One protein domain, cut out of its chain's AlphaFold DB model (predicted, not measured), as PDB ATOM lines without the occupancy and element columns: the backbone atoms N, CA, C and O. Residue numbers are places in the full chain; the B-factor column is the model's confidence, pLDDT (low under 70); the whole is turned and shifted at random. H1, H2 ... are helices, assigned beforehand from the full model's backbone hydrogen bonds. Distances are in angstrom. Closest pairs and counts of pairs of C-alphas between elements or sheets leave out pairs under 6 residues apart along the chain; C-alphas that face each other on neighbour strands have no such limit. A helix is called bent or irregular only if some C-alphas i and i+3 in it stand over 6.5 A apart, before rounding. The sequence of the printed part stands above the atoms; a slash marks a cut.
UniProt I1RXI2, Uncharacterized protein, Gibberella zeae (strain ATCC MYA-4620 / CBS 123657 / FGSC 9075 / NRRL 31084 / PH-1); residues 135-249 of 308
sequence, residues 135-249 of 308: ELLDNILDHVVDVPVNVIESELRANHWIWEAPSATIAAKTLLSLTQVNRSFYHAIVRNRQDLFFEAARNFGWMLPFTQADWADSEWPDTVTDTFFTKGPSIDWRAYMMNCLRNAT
ATOM      1  N   GLU A 135      17.888 -52.268 -22.868       79.75
ATOM      2  CA  GLU A 135      18.834 -52.929 -21.972       79.75
ATOM      3  C   GLU A 135      20.122 -52.114 -21.797       79.75
ATOM      4  O   GLU A 135      20.758 -52.160 -20.748       79.75
ATOM      5  N   LEU A 136      20.523 -51.340 -22.812       82.00
ATOM      6  CA  LEU A 136      21.689 -50.467 -22.710       82.00
ATOM      7  C   LEU A 136      21.413 -49.290 -21.772       82.00
ATOM      8  O   LEU A 136      22.263 -48.948 -20.956       82.00
ATOM      9  N   LEU A 137      20.227 -48.684 -21.877       82.81
ATOM     10  CA  LEU A 137      19.816 -47.618 -20.969       82.81
ATOM     11  C   LEU A 137      19.721 -48.142 -19.536       82.81
ATOM     12  O   LEU A 137      20.219 -47.485 -18.630       82.81
ATOM     13  N   ASP A 138      19.126 -49.320 -19.350       84.69
ATOM     14  CA  ASP A 138      19.006 -49.949 -18.037       84.69
ATOM     15  C   ASP A 138      20.384 -50.198 -17.412       84.69
ATOM     16  O   ASP A 138      20.631 -49.724 -16.310       84.69
ATOM     17  N   ASN A 139      21.326 -50.793 -18.154       86.94
ATOM     18  CA  ASN A 139      22.694 -51.014 -17.670       86.94
ATOM     19  C   ASN A 139      23.424 -49.709 -17.304       86.94
ATOM     20  O   ASN A 139      24.151 -49.661 -16.313       86.94
ATOM     21  N   ILE A 140      23.252 -48.646 -18.100       88.12
ATOM     22  CA  ILE A 140      23.851 -47.335 -17.803       88.12
ATOM     23  C   ILE A 140      23.262 -46.766 -16.510       88.12
ATOM     24  O   ILE A 140      23.999 -46.253 -15.673       88.12
ATOM     25  N   LEU A 141      21.940 -46.834 -16.354       90.25
ATOM     26  CA  LEU A 141      21.256 -46.303 -15.180       90.25
ATOM     27  C   LEU A 141      21.603 -47.090 -13.919       90.25
ATOM     28  O   LEU A 141      21.865 -46.469 -12.894       90.25
ATOM     29  N   ASP A 142      21.677 -48.414 -14.011       90.75
ATOM     30  CA  ASP A 142      22.089 -49.269 -12.902       90.75
ATOM     31  C   ASP A 142      23.513 -48.915 -12.461       90.75
ATOM     32  O   ASP A 142      23.749 -48.705 -11.278       90.75
ATOM     33  N   HIS A 143      24.440 -48.706 -13.402       90.25
ATOM     34  CA  HIS A 143      25.811 -48.300 -13.076       90.25
ATOM     35  C   HIS A 143      25.915 -46.908 -12.431       90.25
ATOM     36  O   HIS A 143      26.845 -46.634 -11.679       90.25
ATOM     37  N   VAL A 144      24.987 -46.005 -12.752       90.94
ATOM     38  CA  VAL A 144      24.955 -44.651 -12.182       90.94
ATOM     39  C   VAL A 144      24.308 -44.640 -10.797       90.94
ATOM     40  O   VAL A 144      24.682 -43.824  -9.956       90.94
ATOM     41  N   VAL A 145      23.304 -45.488 -10.575       91.88
ATOM     42  CA  VAL A 145      22.458 -45.459  -9.378       91.88
ATOM     43  C   VAL A 145      22.931 -46.439  -8.308       91.88
ATOM     44  O   VAL A 145      22.807 -46.120  -7.129       91.88
ATOM     45  N   ASP A 146      23.492 -47.586  -8.677       90.50
ATOM     46  CA  ASP A 146      24.073 -48.539  -7.729       90.50
ATOM     47  C   ASP A 146      25.440 -48.035  -7.253       90.50
ATOM     48  O   ASP A 146      26.485 -48.312  -7.846       90.50
ATOM     49  N   VAL A 147      25.423 -47.214  -6.200       90.50
ATOM     50  CA  VAL A 147      26.632 -46.650  -5.602       90.50
ATOM     51  C   VAL A 147      27.060 -47.523  -4.419       90.50
ATOM     52  O   VAL A 147      26.346 -47.593  -3.415       90.50
ATOM     53  N   PRO A 148      28.255 -48.139  -4.465       90.81
ATOM     54  CA  PRO A 148      28.745 -48.949  -3.360       90.81
ATOM     55  C   PRO A 148      28.866 -48.157  -2.050       90.81
ATOM     56  O   PRO A 148      29.396 -47.046  -2.019       90.81
ATOM     57  N   VAL A 149      28.444 -48.764  -0.936       88.25
ATOM     58  CA  VAL A 149      28.448 -48.135   0.402       88.25
ATOM     59  C   VAL A 149      29.826 -47.593   0.794       88.25
ATOM     60  O   VAL A 149      29.940 -46.489   1.318       88.25
ATOM     61  N   ASN A 150      30.892 -48.333   0.492       89.94
ATOM     62  CA  ASN A 150      32.263 -47.909   0.773       89.94
ATOM     63  C   ASN A 150      32.669 -46.643  -0.001       89.94
ATOM     64  O   ASN A 150      33.463 -45.857   0.515       89.94
ATOM     65  N   VAL A 151      32.133 -46.426  -1.207       91.62
ATOM     66  CA  VAL A 151      32.348 -45.190  -1.972       91.62
ATOM     67  C   VAL A 151      31.674 -44.029  -1.250       91.62
ATOM     68  O   VAL A 151      32.345 -43.042  -0.953       91.62
ATOM     69  N   ILE A 152      30.407 -44.184  -0.861       90.56
ATOM     70  CA  ILE A 152      29.640 -43.171  -0.118       90.56
ATOM     71  C   ILE A 152      30.359 -42.790   1.181       90.56
ATOM     72  O   ILE A 152      30.612 -41.613   1.434       90.56
ATOM     73  N   GLU A 153      30.757 -43.776   1.988       88.50
ATOM     74  CA  GLU A 153      31.499 -43.532   3.227       88.50
ATOM     75  C   GLU A 153      32.837 -42.831   2.971       88.50
ATOM     76  O   GLU A 153      33.207 -41.921   3.715       88.50
ATOM     77  N   SER A 154      33.569 -43.225   1.924       89.69
ATOM     78  CA  SER A 154      34.852 -42.603   1.586       89.69
ATOM     79  C   SER A 154      34.696 -41.140   1.171       89.69
ATOM     80  O   SER A 154      35.462 -40.292   1.625       89.69
ATOM     81  N   GLU A 155      33.672 -40.822   0.379       91.25
ATOM     82  CA  GLU A 155      33.369 -39.464  -0.069       91.25
ATOM     83  C   GLU A 155      32.955 -38.570   1.102       91.25
ATOM     84  O   GLU A 155      33.443 -37.446   1.233       91.25
ATOM     85  N   LEU A 156      32.114 -39.096   1.999       87.62
ATOM     86  CA  LEU A 156      31.729 -38.404   3.224       87.62
ATOM     87  C   LEU A 156      32.924 -38.210   4.167       87.62
ATOM     88  O   LEU A 156      32.987 -37.201   4.861       87.62
ATOM     89  N   ARG A 157      33.910 -39.111   4.204       83.94
ATOM     90  CA  ARG A 157      35.124 -38.923   5.022       83.94
ATOM     91  C   ARG A 157      36.135 -37.962   4.392       83.94
ATOM     92  O   ARG A 157      36.884 -37.322   5.121       83.94
ATOM     93  N   ALA A 158      36.171 -37.856   3.066       84.12
ATOM     94  CA  ALA A 158      37.215 -37.129   2.346       84.12
ATOM     95  C   ALA A 158      37.170 -35.602   2.526       84.12
ATOM     96  O   ALA A 158      38.210 -34.951   2.425       84.12
ATOM     97  N   ASN A 159      35.996 -35.010   2.769       77.25
ATOM     98  CA  ASN A 159      35.848 -33.557   2.841       77.25
ATOM     99  C   ASN A 159      34.826 -33.126   3.901       77.25
ATOM    100  O   ASN A 159      33.638 -33.400   3.765       77.25
ATOM    101  N   HIS A 160      35.284 -32.360   4.894       74.69
ATOM    102  CA  HIS A 160      34.473 -31.847   6.005       74.69
ATOM    103  C   HIS A 160      33.302 -30.935   5.589       74.69
ATOM    104  O   HIS A 160      32.389 -30.718   6.374       74.69
ATOM    105  N   TRP A 161      33.282 -30.429   4.355       77.38
ATOM    106  CA  TRP A 161      32.211 -29.559   3.850       77.38
ATOM    107  C   TRP A 161      31.122 -30.305   3.065       77.38
ATOM    108  O   TRP A 161      30.155 -29.691   2.617       77.38
ATOM    109  N   ILE A 162      31.280 -31.615   2.858       83.25
ATOM    110  CA  ILE A 162      30.365 -32.435   2.056       83.25
ATOM    111  C   ILE A 162      29.404 -33.186   2.974       83.25
ATOM    112  O   ILE A 162      29.823 -34.072   3.695       83.25
ATOM    113  N   TRP A 163      28.110 -32.898   2.935       85.81
ATOM    114  CA  TRP A 163      27.124 -33.618   3.763       85.81
ATOM    115  C   TRP A 163      26.425 -34.749   3.026       85.81
ATOM    116  O   TRP A 163      25.857 -35.633   3.645       85.81
ATOM    117  N   GLU A 164      26.485 -34.719   1.701       90.44
ATOM    118  CA  GLU A 164      25.873 -35.697   0.817       90.44
ATOM    119  C   GLU A 164      26.953 -36.195  -0.131       90.44
ATOM    120  O   GLU A 164      27.681 -35.394  -0.719       90.44
ATOM    121  N   ALA A 165      27.061 -37.510  -0.288       91.56
ATOM    122  CA  ALA A 165      28.028 -38.108  -1.194       91.56
ATOM    123  C   ALA A 165      27.850 -37.542  -2.625       91.56
ATOM    124  O   ALA A 165      26.730 -37.549  -3.159       91.56
ATOM    125  N   PRO A 166      28.913 -37.015  -3.270       94.44
ATOM    126  CA  PRO A 166      28.850 -36.542  -4.648       94.44
ATOM    127  C   PRO A 166      28.293 -37.592  -5.608       94.44
ATOM    128  O   PRO A 166      27.488 -37.245  -6.471       94.44
ATOM    129  N   SER A 167      28.643 -38.864  -5.417       94.25
ATOM    130  CA  SER A 167      28.085 -39.994  -6.168       94.25
ATOM    131  C   SER A 167      26.557 -40.086  -6.053       94.25
ATOM    132  O   SER A 167      25.865 -40.109  -7.073       94.25
ATOM    133  N   ALA A 168      26.004 -40.017  -4.837       93.75
ATOM    134  CA  ALA A 168      24.558 -39.991  -4.593       93.75
ATOM    135  C   ALA A 168      23.881 -38.790  -5.276       93.75
ATOM    136  O   ALA A 168      22.831 -38.914  -5.918       93.75
ATOM    137  N   THR A 169      24.524 -37.622  -5.205       94.62
ATOM    138  CA  THR A 169      24.043 -36.393  -5.849       94.62
ATOM    139  C   THR A 169      24.025 -36.525  -7.374       94.62
ATOM    140  O   THR A 169      23.064 -36.101  -8.023       94.62
ATOM    141  N   ILE A 170      25.074 -37.104  -7.964       95.75
ATOM    142  CA  ILE A 170      25.183 -37.350  -9.407       95.75
ATOM    143  C   ILE A 170      24.103 -38.334  -9.855       95.75
ATOM    144  O   ILE A 170      23.427 -38.055 -10.849       95.75
ATOM    145  N   ALA A 171      23.879 -39.419  -9.111       95.12
ATOM    146  CA  ALA A 171      22.838 -40.398  -9.407       95.12
ATOM    147  C   ALA A 171      21.449 -39.742  -9.472       95.12
ATOM    148  O   ALA A 171      20.757 -39.817 -10.494       95.12
ATOM    149  N   ALA A 172      21.074 -39.000  -8.425       95.31
ATOM    150  CA  ALA A 172      19.785 -38.317  -8.350       95.31
ATOM    151  C   ALA A 172      19.614 -37.270  -9.465       95.31
ATOM    152  O   ALA A 172      18.582 -37.238 -10.144       95.31
ATOM    153  N   LYS A 173      20.634 -36.431  -9.702       95.00
ATOM    154  CA  LYS A 173      20.612 -35.421 -10.774       95.00
ATOM    155  C   LYS A 173      20.492 -36.055 -12.153       95.00
ATOM    156  O   LYS A 173      19.746 -35.534 -12.980       95.00
ATOM    157  N   THR A 174      21.190 -37.159 -12.402       93.75
ATOM    158  CA  THR A 174      21.164 -37.856 -13.693       93.75
ATOM    159  C   THR A 174      19.774 -38.409 -13.983       93.75
ATOM    160  O   THR A 174      19.213 -38.099 -15.034       93.75
ATOM    161  N   LEU A 175      19.163 -39.125 -13.030       93.56
ATOM    162  CA  LEU A 175      17.794 -39.632 -13.174       93.56
ATOM    163  C   LEU A 175      16.791 -38.505 -13.431       93.56
ATOM    164  O   LEU A 175      16.018 -38.556 -14.390       93.56
ATOM    165  N   LEU A 176      16.822 -37.455 -12.605       92.94
ATOM    166  CA  LEU A 176      15.910 -36.320 -12.747       92.94
ATOM    167  C   LEU A 176      16.097 -35.611 -14.092       92.94
ATOM    168  O   LEU A 176      15.107 -35.304 -14.754       92.94
ATOM    169  N   SER A 177      17.338 -35.411 -14.532       92.00
ATOM    170  CA  SER A 177      17.638 -34.761 -15.811       92.00
ATOM    171  C   SER A 177      17.163 -35.603 -16.992       92.00
ATOM    172  O   SER A 177      16.487 -35.084 -17.876       92.00
ATOM    173  N   LEU A 178      17.416 -36.914 -16.989       89.44
ATOM    174  CA  LEU A 178      16.968 -37.816 -18.054       89.44
ATOM    175  C   LEU A 178      15.444 -37.836 -18.193       89.44
ATOM    176  O   LEU A 178      14.933 -37.805 -19.314       89.44
ATOM    177  N   THR A 179      14.701 -37.787 -17.083       88.25
ATOM    178  CA  THR A 179      13.232 -37.677 -17.146       88.25
ATOM    179  C   THR A 179      12.731 -36.371 -17.767       88.25
ATOM    180  O   THR A 179      11.578 -36.312 -18.193       88.25
ATOM    181  N   GLN A 180      13.573 -35.338 -17.855       87.38
ATOM    182  CA  GLN A 180      13.244 -34.053 -18.478       87.38
ATOM    183  C   GLN A 180      13.645 -33.981 -19.957       87.38
ATOM    184  O   GLN A 180      13.099 -33.152 -20.679       87.38
ATOM    185  N   VAL A 181      14.553 -34.847 -20.427       84.88
ATOM    186  CA  VAL A 181      15.077 -34.808 -21.806       84.88
ATOM    187  C   VAL A 181      13.970 -35.013 -22.835       84.88
ATOM    188  O   VAL A 181      13.832 -34.231 -23.773       84.88
ATOM    189  N   ASN A 182      13.188 -36.089 -22.702       82.56
ATOM    190  CA  ASN A 182      12.057 -36.342 -23.587       82.56
ATOM    191  C   ASN A 182      11.027 -37.291 -22.961       82.56
ATOM    192  O   ASN A 182      11.261 -37.960 -21.953       82.56
ATOM    193  N   ARG A 183       9.869 -37.384 -23.624       80.62
ATOM    194  CA  ARG A 183       8.744 -38.218 -23.189       80.62
ATOM    195  C   ARG A 183       9.073 -39.716 -23.158       80.62
ATOM    196  O   ARG A 183       8.493 -40.431 -22.348       80.62
ATOM    197  N   SER A 184       9.972 -40.193 -24.016       79.62
ATOM    198  CA  SER A 184      10.375 -41.604 -24.057       79.62
ATOM    199  C   SER A 184      11.191 -41.987 -22.822       79.62
ATOM    200  O   SER A 184      10.849 -42.972 -22.176       79.62
ATOM    201  N   PHE A 185      12.192 -41.185 -22.441       83.12
ATOM    202  CA  PHE A 185      12.949 -41.371 -21.198       83.12
ATOM    203  C   PHE A 185      12.061 -41.229 -19.971       83.12
ATOM    204  O   PHE A 185      12.123 -42.064 -19.074       83.12
ATOM    205  N   TYR A 186      11.185 -40.222 -19.959       86.44
ATOM    206  CA  TYR A 186      10.206 -40.071 -18.889       86.44
ATOM    207  C   TYR A 186       9.391 -41.353 -18.702       86.44
ATOM    208  O   TYR A 186       9.310 -41.866 -17.594       86.44
ATOM    209  N   HIS A 187       8.819 -41.910 -19.774       82.31
ATOM    210  CA  HIS A 187       8.030 -43.138 -19.665       82.31
ATOM    211  C   HIS A 187       8.876 -44.346 -19.283       82.31
ATOM    212  O   HIS A 187       8.456 -45.094 -18.411       82.31
ATOM    213  N   ALA A 188      10.048 -44.534 -19.890       83.06
ATOM    214  CA  ALA A 188      10.921 -45.661 -19.568       83.06
ATOM    215  C   ALA A 188      11.289 -45.669 -18.076       83.06
ATOM    216  O   ALA A 188      11.109 -46.679 -17.404       83.06
ATOM    217  N   ILE A 189      11.695 -44.521 -17.536       87.75
ATOM    218  CA  ILE A 189      12.163 -44.418 -16.154       87.75
ATOM    219  C   ILE A 189      10.974 -44.375 -15.179       87.75
ATOM    220  O   ILE A 189      10.869 -45.199 -14.279       87.75
ATOM    221  N   VAL A 190      10.024 -43.453 -15.367       87.06
ATOM    222  CA  VAL A 190       8.933 -43.219 -14.401       87.06
ATOM    223  C   VAL A 190       7.904 -44.346 -14.406       87.06
ATOM    224  O   VAL A 190       7.292 -44.587 -13.372       87.06
ATOM    225  N   ARG A 191       7.669 -45.032 -15.531       80.75
ATOM    226  CA  ARG A 191       6.664 -46.105 -15.593       80.75
ATOM    227  C   ARG A 191       7.238 -47.480 -15.304       80.75
ATOM    228  O   ARG A 191       6.555 -48.277 -14.668       80.75
ATOM    229  N   ASN A 192       8.441 -47.757 -15.801       81.56
ATOM    230  CA  ASN A 192       8.982 -49.113 -15.772       81.56
ATOM    231  C   ASN A 192      10.105 -49.279 -14.746       81.56
ATOM    232  O   ASN A 192      10.334 -50.409 -14.333       81.56
ATOM    233  N   ARG A 193      10.770 -48.190 -14.329       86.19
ATOM    234  CA  ARG A 193      11.969 -48.233 -13.481       86.19
ATOM    235  C   ARG A 193      11.895 -47.317 -12.244       86.19
ATOM    236  O   ARG A 193      12.824 -46.566 -11.950       86.19
ATOM    237  N   GLN A 194      10.769 -47.324 -11.519       88.38
ATOM    238  CA  GLN A 194      10.636 -46.561 -10.257       88.38
ATOM    239  C   GLN A 194      11.600 -47.032  -9.163       88.38
ATOM    240  O   GLN A 194      11.940 -46.249  -8.277       88.38
ATOM    241  N   ASP A 195      12.057 -48.282  -9.242       86.94
ATOM    242  CA  ASP A 195      13.134 -48.837  -8.424       86.94
ATOM    243  C   ASP A 195      14.380 -47.946  -8.447       86.94
ATOM    244  O   ASP A 195      14.930 -47.668  -7.389       86.94
ATOM    245  N   LEU A 196      14.754 -47.372  -9.597       90.88
ATOM    246  CA  LEU A 196      15.924 -46.492  -9.698       90.88
ATOM    247  C   LEU A 196      15.815 -45.239  -8.819       90.88
ATOM    248  O   LEU A 196      16.805 -44.779  -8.259       90.88
ATOM    249  N   PHE A 197      14.615 -44.669  -8.670       92.44
ATOM    250  CA  PHE A 197      14.420 -43.515  -7.785       92.44
ATOM    251  C   PHE A 197      14.489 -43.896  -6.310       92.44
ATOM    252  O   PHE A 197      14.918 -43.085  -5.491       92.44
ATOM    253  N   PHE A 198      14.068 -45.111  -5.971       89.50
ATOM    254  CA  PHE A 198      14.241 -45.634  -4.628       89.50
ATOM    255  C   PHE A 198      15.719 -45.881  -4.323       89.50
ATOM    256  O   PHE A 198      16.202 -45.387  -3.309       89.50
ATOM    257  N   GLU A 199      16.447 -46.558  -5.211       89.56
ATOM    258  CA  GLU A 199      17.885 -46.801  -5.057       89.56
ATOM    259  C   GLU A 199      18.661 -45.479  -4.943       89.56
ATOM    260  O   GLU A 199      19.450 -45.287  -4.020       89.56
ATOM    261  N   ALA A 200      18.331 -44.482  -5.770       92.62
ATOM    262  CA  ALA A 200      18.915 -43.151  -5.640       92.62
ATOM    263  C   ALA A 200      18.597 -42.482  -4.290       92.62
ATOM    264  O   ALA A 200      19.459 -41.804  -3.736       92.62
ATOM    265  N   ALA A 201      17.396 -42.673  -3.730       91.69
ATOM    266  CA  ALA A 201      17.060 -42.175  -2.397       91.69
ATOM    267  C   ALA A 201      17.831 -42.916  -1.288       91.69
ATOM    268  O   ALA A 201      18.245 -42.286  -0.311       91.69
ATOM    269  N   ARG A 202      18.081 -44.226  -1.443       89.12
ATOM    270  CA  ARG A 202      18.908 -45.010  -0.509       89.12
ATOM    271  C   ARG A 202      20.309 -44.439  -0.400       89.12
ATOM    272  O   ARG A 202      20.797 -44.344   0.719       89.12
ATOM    273  N   ASN A 203      20.894 -43.987  -1.513       91.12
ATOM    274  CA  ASN A 203      22.251 -43.429  -1.580       91.12
ATOM    275  C   ASN A 203      22.480 -42.209  -0.663       91.12
ATOM    276  O   ASN A 203      23.622 -41.869  -0.368       91.12
ATOM    277  N   PHE A 204      21.418 -41.564  -0.166       90.38
ATOM    278  CA  PHE A 204      21.528 -40.473   0.807       90.38
ATOM    279  C   PHE A 204      21.613 -40.957   2.261       90.38
ATOM    280  O   PHE A 204      22.062 -40.210   3.124       90.38
ATOM    281  N   GLY A 205      21.172 -42.179   2.580       85.50
ATOM    282  CA  GLY A 205      21.315 -42.792   3.913       85.50
ATOM    283  C   GLY A 205      20.485 -42.158   5.033       85.50
ATOM    284  O   GLY A 205      20.382 -42.718   6.119       85.50
ATOM    285  N   TRP A 206      19.866 -41.004   4.788       88.69
ATOM    286  CA  TRP A 206      18.931 -40.358   5.705       88.69
ATOM    287  C   TRP A 206      17.512 -40.315   5.150       88.69
ATOM    288  O   TRP A 206      16.573 -40.131   5.911       88.69
ATOM    289  N   MET A 207      17.312 -40.497   3.843       90.88
ATOM    290  CA  MET A 207      15.986 -40.372   3.232       90.88
ATOM    291  C   MET A 207      15.069 -41.562   3.503       90.88
ATOM    292  O   MET A 207      13.920 -41.502   3.098       90.88
ATOM    293  N   LEU A 208      15.521 -42.632   4.152       88.25
ATOM    294  CA  LEU A 208      14.701 -43.809   4.450       88.25
ATOM    295  C   LEU A 208      14.586 -44.038   5.963       88.25
ATOM    296  O   LEU A 208      15.429 -43.537   6.714       88.25
ATOM    297  N   PRO A 209      13.544 -44.751   6.425       85.81
ATOM    298  CA  PRO A 209      13.405 -45.129   7.826       85.81
ATOM    299  C   PRO A 209      14.464 -46.167   8.214       85.81
ATOM    300  O   PRO A 209      14.600 -47.195   7.553       85.81
ATOM    301  N   PHE A 210      15.187 -45.927   9.310       81.06
ATOM    302  CA  PHE A 210      16.218 -46.849   9.814       81.06
ATOM    303  C   PHE A 210      16.174 -47.053  11.341       81.06
ATOM    304  O   PHE A 210      16.756 -48.010  11.858       81.06
ATOM    305  N   THR A 211      15.439 -46.218  12.080       80.19
ATOM    306  CA  THR A 211      15.254 -46.336  13.540       80.19
ATOM    307  C   THR A 211      13.887 -46.899  13.922       80.19
ATOM    308  O   THR A 211      12.947 -46.849  13.132       80.19
ATOM    309  N   GLN A 212      13.737 -47.386  15.159       77.56
ATOM    310  CA  GLN A 212      12.421 -47.775  15.686       77.56
ATOM    311  C   GLN A 212      11.414 -46.628  15.624       77.56
ATOM    312  O   GLN A 212      10.273 -46.833  15.219       77.56
ATOM    313  N   ALA A 213      11.854 -45.424  15.987       77.62
ATOM    314  CA  ALA A 213      11.021 -44.236  15.963       77.62
ATOM    315  C   ALA A 213      10.577 -43.879  14.539       77.62
ATOM    316  O   ALA A 213       9.410 -43.567  14.344       77.62
ATOM    317  N   ASP A 214      11.453 -44.022  13.534       81.75
ATOM    318  CA  ASP A 214      11.059 -43.860  12.129       81.75
ATOM    319  C   ASP A 214       9.917 -44.810  11.780       81.75
ATOM    320  O   ASP A 214       8.917 -44.381  11.224       81.75
ATOM    321  N   TRP A 215      10.035 -46.089  12.129       80.31
ATOM    322  CA  TRP A 215       9.014 -47.092  11.821       80.31
ATOM    323  C   TRP A 215       7.736 -46.962  12.657       80.31
ATOM    324  O   TRP A 215       6.708 -47.501  12.256       80.31
ATOM    325  N   ALA A 216       7.798 -46.314  13.818       77.25
ATOM    326  CA  ALA A 216       6.639 -46.052  14.668       77.25
ATOM    327  C   ALA A 216       5.876 -44.793  14.227       77.25
ATOM    328  O   ALA A 216       4.649 -44.791  14.231       77.25
ATOM    329  N   ASP A 217       6.601 -43.743  13.837       74.69
ATOM    330  CA  ASP A 217       6.044 -42.461  13.395       74.69
ATOM    331  C   ASP A 217       5.660 -42.462  11.907       74.69
ATOM    332  O   ASP A 217       4.809 -41.683  11.476       74.69
ATOM    333  N   SER A 218       6.293 -43.312  11.097       70.06
ATOM    334  CA  SER A 218       5.982 -43.422   9.675       70.06
ATOM    335  C   SER A 218       4.664 -44.159   9.480       70.06
ATOM    336  O   SER A 218       4.579 -45.364   9.688       70.06
ATOM    337  N   GLU A 219       3.665 -43.470   8.929       69.62
ATOM    338  CA  GLU A 219       2.436 -44.082   8.395       69.62
ATOM    339  C   GLU A 219       2.691 -44.852   7.083       69.62
ATOM    340  O   GLU A 219       1.838 -44.909   6.193       69.62
ATOM    341  N   TRP A 220       3.899 -45.384   6.892       74.75
ATOM    342  CA  TRP A 220       4.231 -46.120   5.684       74.75
ATOM    343  C   TRP A 220       3.391 -47.392   5.672       74.75
ATOM    344  O   TRP A 220       3.456 -48.165   6.625       74.75
ATOM    345  N   PRO A 221       2.588 -47.621   4.621       63.88
ATOM    346  CA  PRO A 221       1.816 -48.847   4.518       63.88
ATOM    347  C   PRO A 221       2.743 -50.061   4.647       63.88
ATOM    348  O   PRO A 221       3.795 -50.072   4.010       63.88
ATOM    349  N   ASP A 222       2.334 -51.109   5.370       63.19
ATOM    350  CA  ASP A 222       3.089 -52.378   5.440       63.19
ATOM    351  C   ASP A 222       3.359 -52.957   4.034       63.19
ATOM    352  O   ASP A 222       4.345 -53.651   3.779       63.19
ATOM    353  N   THR A 223       2.518 -52.583   3.063       53.94
ATOM    354  CA  THR A 223       2.726 -52.887   1.650       53.94
ATOM    355  C   THR A 223       3.997 -52.255   1.077       53.94
ATOM    356  O   THR A 223       4.582 -52.853   0.189       53.94
ATOM    357  N   VAL A 224       4.497 -51.112   1.547       61.31
ATOM    358  CA  VAL A 224       5.756 -50.515   1.050       61.31
ATOM    359  C   VAL A 224       6.956 -51.406   1.383       61.31
ATOM    360  O   VAL A 224       7.839 -51.568   0.542       61.31
ATOM    361  N   THR A 225       6.961 -52.038   2.559       60.62
ATOM    362  CA  THR A 225       8.011 -52.973   2.993       60.62
ATOM    363  C   THR A 225       7.869 -54.367   2.379       60.62
ATOM    364  O   THR A 225       8.866 -54.931   1.936       60.62
ATOM    365  N   ASP A 226       6.645 -54.896   2.267       52.47
ATOM    366  CA  ASP A 226       6.403 -56.255   1.749       52.47
ATOM    367  C   ASP A 226       6.305 -56.318   0.216       52.47
ATOM    368  O   ASP A 226       6.552 -57.360  -0.396       52.47
ATOM    369  N   THR A 227       5.945 -55.209  -0.441       48.81
ATOM    370  CA  THR A 227       5.725 -55.170  -1.896       48.81
ATOM    371  C   THR A 227       6.833 -54.515  -2.702       48.81
ATOM    372  O   THR A 227       6.737 -54.534  -3.927       48.81
ATOM    373  N   PHE A 228       7.923 -54.027  -2.098       52.94
ATOM    374  CA  PHE A 228       9.062 -53.549  -2.894       52.94
ATOM    375  C   PHE A 228       9.569 -54.642  -3.858       52.94
ATOM    376  O   PHE A 228       9.765 -54.395  -5.044       52.94
ATOM    377  N   PHE A 229       9.615 -55.892  -3.384       48.53
ATOM    378  CA  PHE A 229      10.028 -57.057  -4.172       48.53
ATOM    379  C   PHE A 229       8.952 -57.613  -5.128       48.53
ATOM    380  O   PHE A 229       9.277 -58.427  -5.986       48.53
ATOM    381  N   THR A 230       7.678 -57.203  -5.015       46.03
ATOM    382  CA  THR A 230       6.564 -57.777  -5.811       46.03
ATOM    383  C   THR A 230       5.754 -56.762  -6.635       46.03
ATOM    384  O   THR A 230       5.076 -57.157  -7.581       46.03
ATOM    385  N   LYS A 231       5.808 -55.458  -6.318       48.69
ATOM    386  CA  LYS A 231       5.036 -54.356  -6.941       48.69
ATOM    387  C   LYS A 231       5.816 -53.032  -7.053       48.69
ATOM    388  O   LYS A 231       5.192 -51.965  -7.120       48.69
ATOM    389  N   GLY A 232       7.149 -53.093  -7.142       53.97
ATOM    390  CA  GLY A 232       8.061 -51.950  -7.318       53.97
ATOM    391  C   GLY A 232       7.585 -50.785  -8.220       53.97
ATOM    392  O   GLY A 232       7.769 -49.636  -7.821       53.97
ATOM    393  N   PRO A 233       6.895 -50.998  -9.364       61.56
ATOM    394  CA  PRO A 233       6.471 -49.894 -10.240       61.56
ATOM    395  C   PRO A 233       5.216 -49.118  -9.792       61.56
ATOM    396  O   PRO A 233       4.797 -48.193 -10.485       61.56
ATOM    397  N   SER A 234       4.565 -49.475  -8.679       75.88
ATOM    398  CA  SER A 234       3.282 -48.862  -8.276       75.88
ATOM    399  C   SER A 234       3.394 -47.667  -7.320       75.88
ATOM    400  O   SER A 234       2.387 -47.001  -7.066       75.88
ATOM    401  N   ILE A 235       4.593 -47.358  -6.820       84.56
ATOM    402  CA  ILE A 235       4.881 -46.235  -5.914       84.56
ATOM    403  C   ILE A 235       5.651 -45.148  -6.686       84.56
ATOM    404  O   ILE A 235       6.544 -45.458  -7.468       84.56
ATOM    405  N   ASP A 236       5.310 -43.869  -6.487       88.75
ATOM    406  CA  ASP A 236       6.031 -42.724  -7.073       88.75
ATOM    407  C   ASP A 236       7.235 -42.341  -6.195       88.75
ATOM    408  O   ASP A 236       7.206 -41.356  -5.446       88.75
ATOM    409  N   TRP A 237       8.305 -43.136  -6.279       90.06
ATOM    410  CA  TRP A 237       9.564 -42.899  -5.563       90.06
ATOM    411  C   TRP A 237      10.258 -41.614  -6.009       90.06
ATOM    412  O   TRP A 237      10.892 -40.932  -5.204       90.06
ATOM    413  N   ARG A 238      10.058 -41.199  -7.262       92.31
ATOM    414  CA  ARG A 238      10.500 -39.887  -7.747       92.31
ATOM    415  C   ARG A 238       9.873 -38.751  -6.937       92.31
ATOM    416  O   ARG A 238      10.582 -37.838  -6.514       92.31
ATOM    417  N   ALA A 239       8.555 -38.766  -6.729       91.88
ATOM    418  CA  ALA A 239       7.886 -37.740  -5.926       91.88
ATOM    419  C   ALA A 239       8.351 -37.765  -4.463       91.88
ATOM    420  O   ALA A 239       8.537 -36.702  -3.869       91.88
ATOM    421  N   TYR A 240       8.574 -38.957  -3.906       92.12
ATOM    422  CA  TYR A 240       9.140 -39.130  -2.569       92.12
ATOM    423  C   TYR A 240      10.523 -38.469  -2.441       92.12
ATOM    424  O   TYR A 240      10.710 -37.584  -1.603       92.12
ATOM    425  N   MET A 241      11.460 -38.831  -3.323       93.50
ATOM    426  CA  MET A 241      12.823 -38.293  -3.340       93.50
ATOM    427  C   MET A 241      12.813 -36.769  -3.512       93.50
ATOM    428  O   MET A 241      13.504 -36.055  -2.792       93.50
ATOM    429  N   MET A 242      11.963 -36.243  -4.400       93.44
ATOM    430  CA  MET A 242      11.816 -34.797  -4.598       93.44
ATOM    431  C   MET A 242      11.276 -34.067  -3.364       93.44
ATOM    432  O   MET A 242      11.684 -32.935  -3.114       93.44
ATOM    433  N   ASN A 243      10.369 -34.672  -2.594       92.38
ATOM    434  CA  ASN A 243       9.896 -34.074  -1.343       92.38
ATOM    435  C   ASN A 243      11.015 -33.995  -0.299       92.38
ATOM    436  O   ASN A 243      11.112 -32.984   0.390       92.38
ATOM    437  N   CYS A 244      11.870 -35.020  -0.228       92.81
ATOM    438  CA  CYS A 244      13.035 -35.021   0.653       92.81
ATOM    439  C   CYS A 244      14.060 -33.962   0.219       92.81
ATOM    440  O   CYS A 244      14.409 -33.090   1.008       92.81
ATOM    441  N   LEU A 245      14.464 -33.966  -1.058       91.25
ATOM    442  CA  LEU A 245      15.461 -33.040  -1.617       91.25
ATOM    443  C   LEU A 245      15.046 -31.565  -1.546       91.25
ATOM    444  O   LEU A 245      15.893 -30.691  -1.392       91.25
ATOM    445  N   ARG A 246      13.748 -31.263  -1.667       89.12
ATOM    446  CA  ARG A 246      13.243 -29.887  -1.509       89.12
ATOM    447  C   ARG A 246      13.426 -29.350  -0.100       89.12
ATOM    448  O   ARG A 246      13.420 -28.137   0.070       89.12
ATOM    449  N   ASN A 247      13.507 -30.247   0.879       83.75
ATOM    450  CA  ASN A 247      13.730 -29.919   2.273       83.75
ATOM    451  C   ASN A 247      12.781 -28.840   2.839       83.75
ATOM    452  O   ASN A 247      13.157 -28.023   3.674       83.75
ATOM    453  N   ALA A 248      11.547 -28.797   2.323       83.56
ATOM    454  CA  ALA A 248      10.617 -27.693   2.561       83.56
ATOM    455  C   ALA A 248       9.735 -27.898   3.802       83.56
ATOM    456  O   ALA A 248       9.143 -26.945   4.302       83.56
ATOM    457  N   THR A 249       9.596 -29.139   4.277       85.62
ATOM    458  CA  THR A 249       8.805 -29.441   5.473       85.62
ATOM    459  C   THR A 249       9.691 -29.404   6.722       85.62
ATOM    460  O   THR A 249      10.811 -29.919   6.686       85.62
TER     461      THR A 249
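AT A GLANCE: This is residues 135 to 249 of the 308 residues of an uncharacterized protein of Gibberella zeae (strain ATCC MYA-4620 / CBS 123657 / FGSC 9075 / NRRL 31084 / PH-1) (UniProt I1RXI2). The short helix H5 makes the core of a helical body: H1, H3 and H8 pack round it, while H7 meets its first end. H2 and H4 lie at the two ends of H3, and residues 210 to 216, of which 212 to 216 belong to H6, stick out beyond the body. The printed part has 115 residues, with eight named helices, H1 to H8 in chain order, and no named strand: its class is all helix. It is compact, with a radius of gyration of the C-alphas of 14.7 A, and rounded, spanning 38 by 35 by 27 A.

IN THESE COORDINATES: H1 is residues 135 to 145, 15.1 A long, and begins at C-alpha 135 at (18.834, -52.929, -21.972). H2 is residues 149 to 158, 14.2 A. H3, residues 166 to 181, is the longest helix by residues, 22.1 A from C-alpha 166 at (28.850, -36.542, -4.648). H4 is residues 183 to 192, 13.2 A, and H5 is residues 194 to 202, 12.9 A. H6 is residues 212 to 217. H7, residues 222 to 234, is 14.2 A and irregular: C-alphas 230 and 233 are 9.0 A apart. H8, residues 237 to 246, is 14.1 A and ends at C-alpha 246 at (13.243, -29.887, -1.509).

HOW THE PARTS SIT: H3 and H5 are the hubs, touching four helices each. They touch each other at a shallow tilt of 27 degrees, opposite ways, through residues 168 to 175 of H3; the closest C-alphas, of Ala 172 and Ala 200, are 5.6 A apart. H1 touches H5 at a shallow tilt of 18 degrees, the same way, closest at C-alphas Val 145 and Ala 200, 5.6 A. H1 also touches H3, closest at C-alphas Val 145 and Ala 171, 5.1 A. H8 touches H5 at 36 degrees, only just steep, closest at C-alphas Phe 197 and Arg 238, 5.3 A. H5 and H7 touch only at their ends, closest at C-alphas Gln 194 and Pro 233, 5.3 A. Residues 166 to 168 of H3 touch H2, closest at C-alphas Ile 152 and Ser 167, 7.0 A. Residues 175 to 180 of H3 touch H4, closest at C-alphas Thr 179 and Tyr 186, 4.2 A. The helix packing is mostly crossed, but only just: of six touching pairs with a tilt, those only at their ends left out, two are shallow. H6 touches no helix. Every O i to N i+4 pair is within hydrogen-bond range in H1 to H6 and H8; H7 has 3 of 9, and 3 of 10 for O i to N i+3.

THE WHOLE: The C-alphas of Asn 182 and Gln 212, the two farthest apart, are 40.9 A apart. The printed part has no cut and no long link. Its mean pLDDT is 83.4; residue 219 and residues 221 to 233 are under 70.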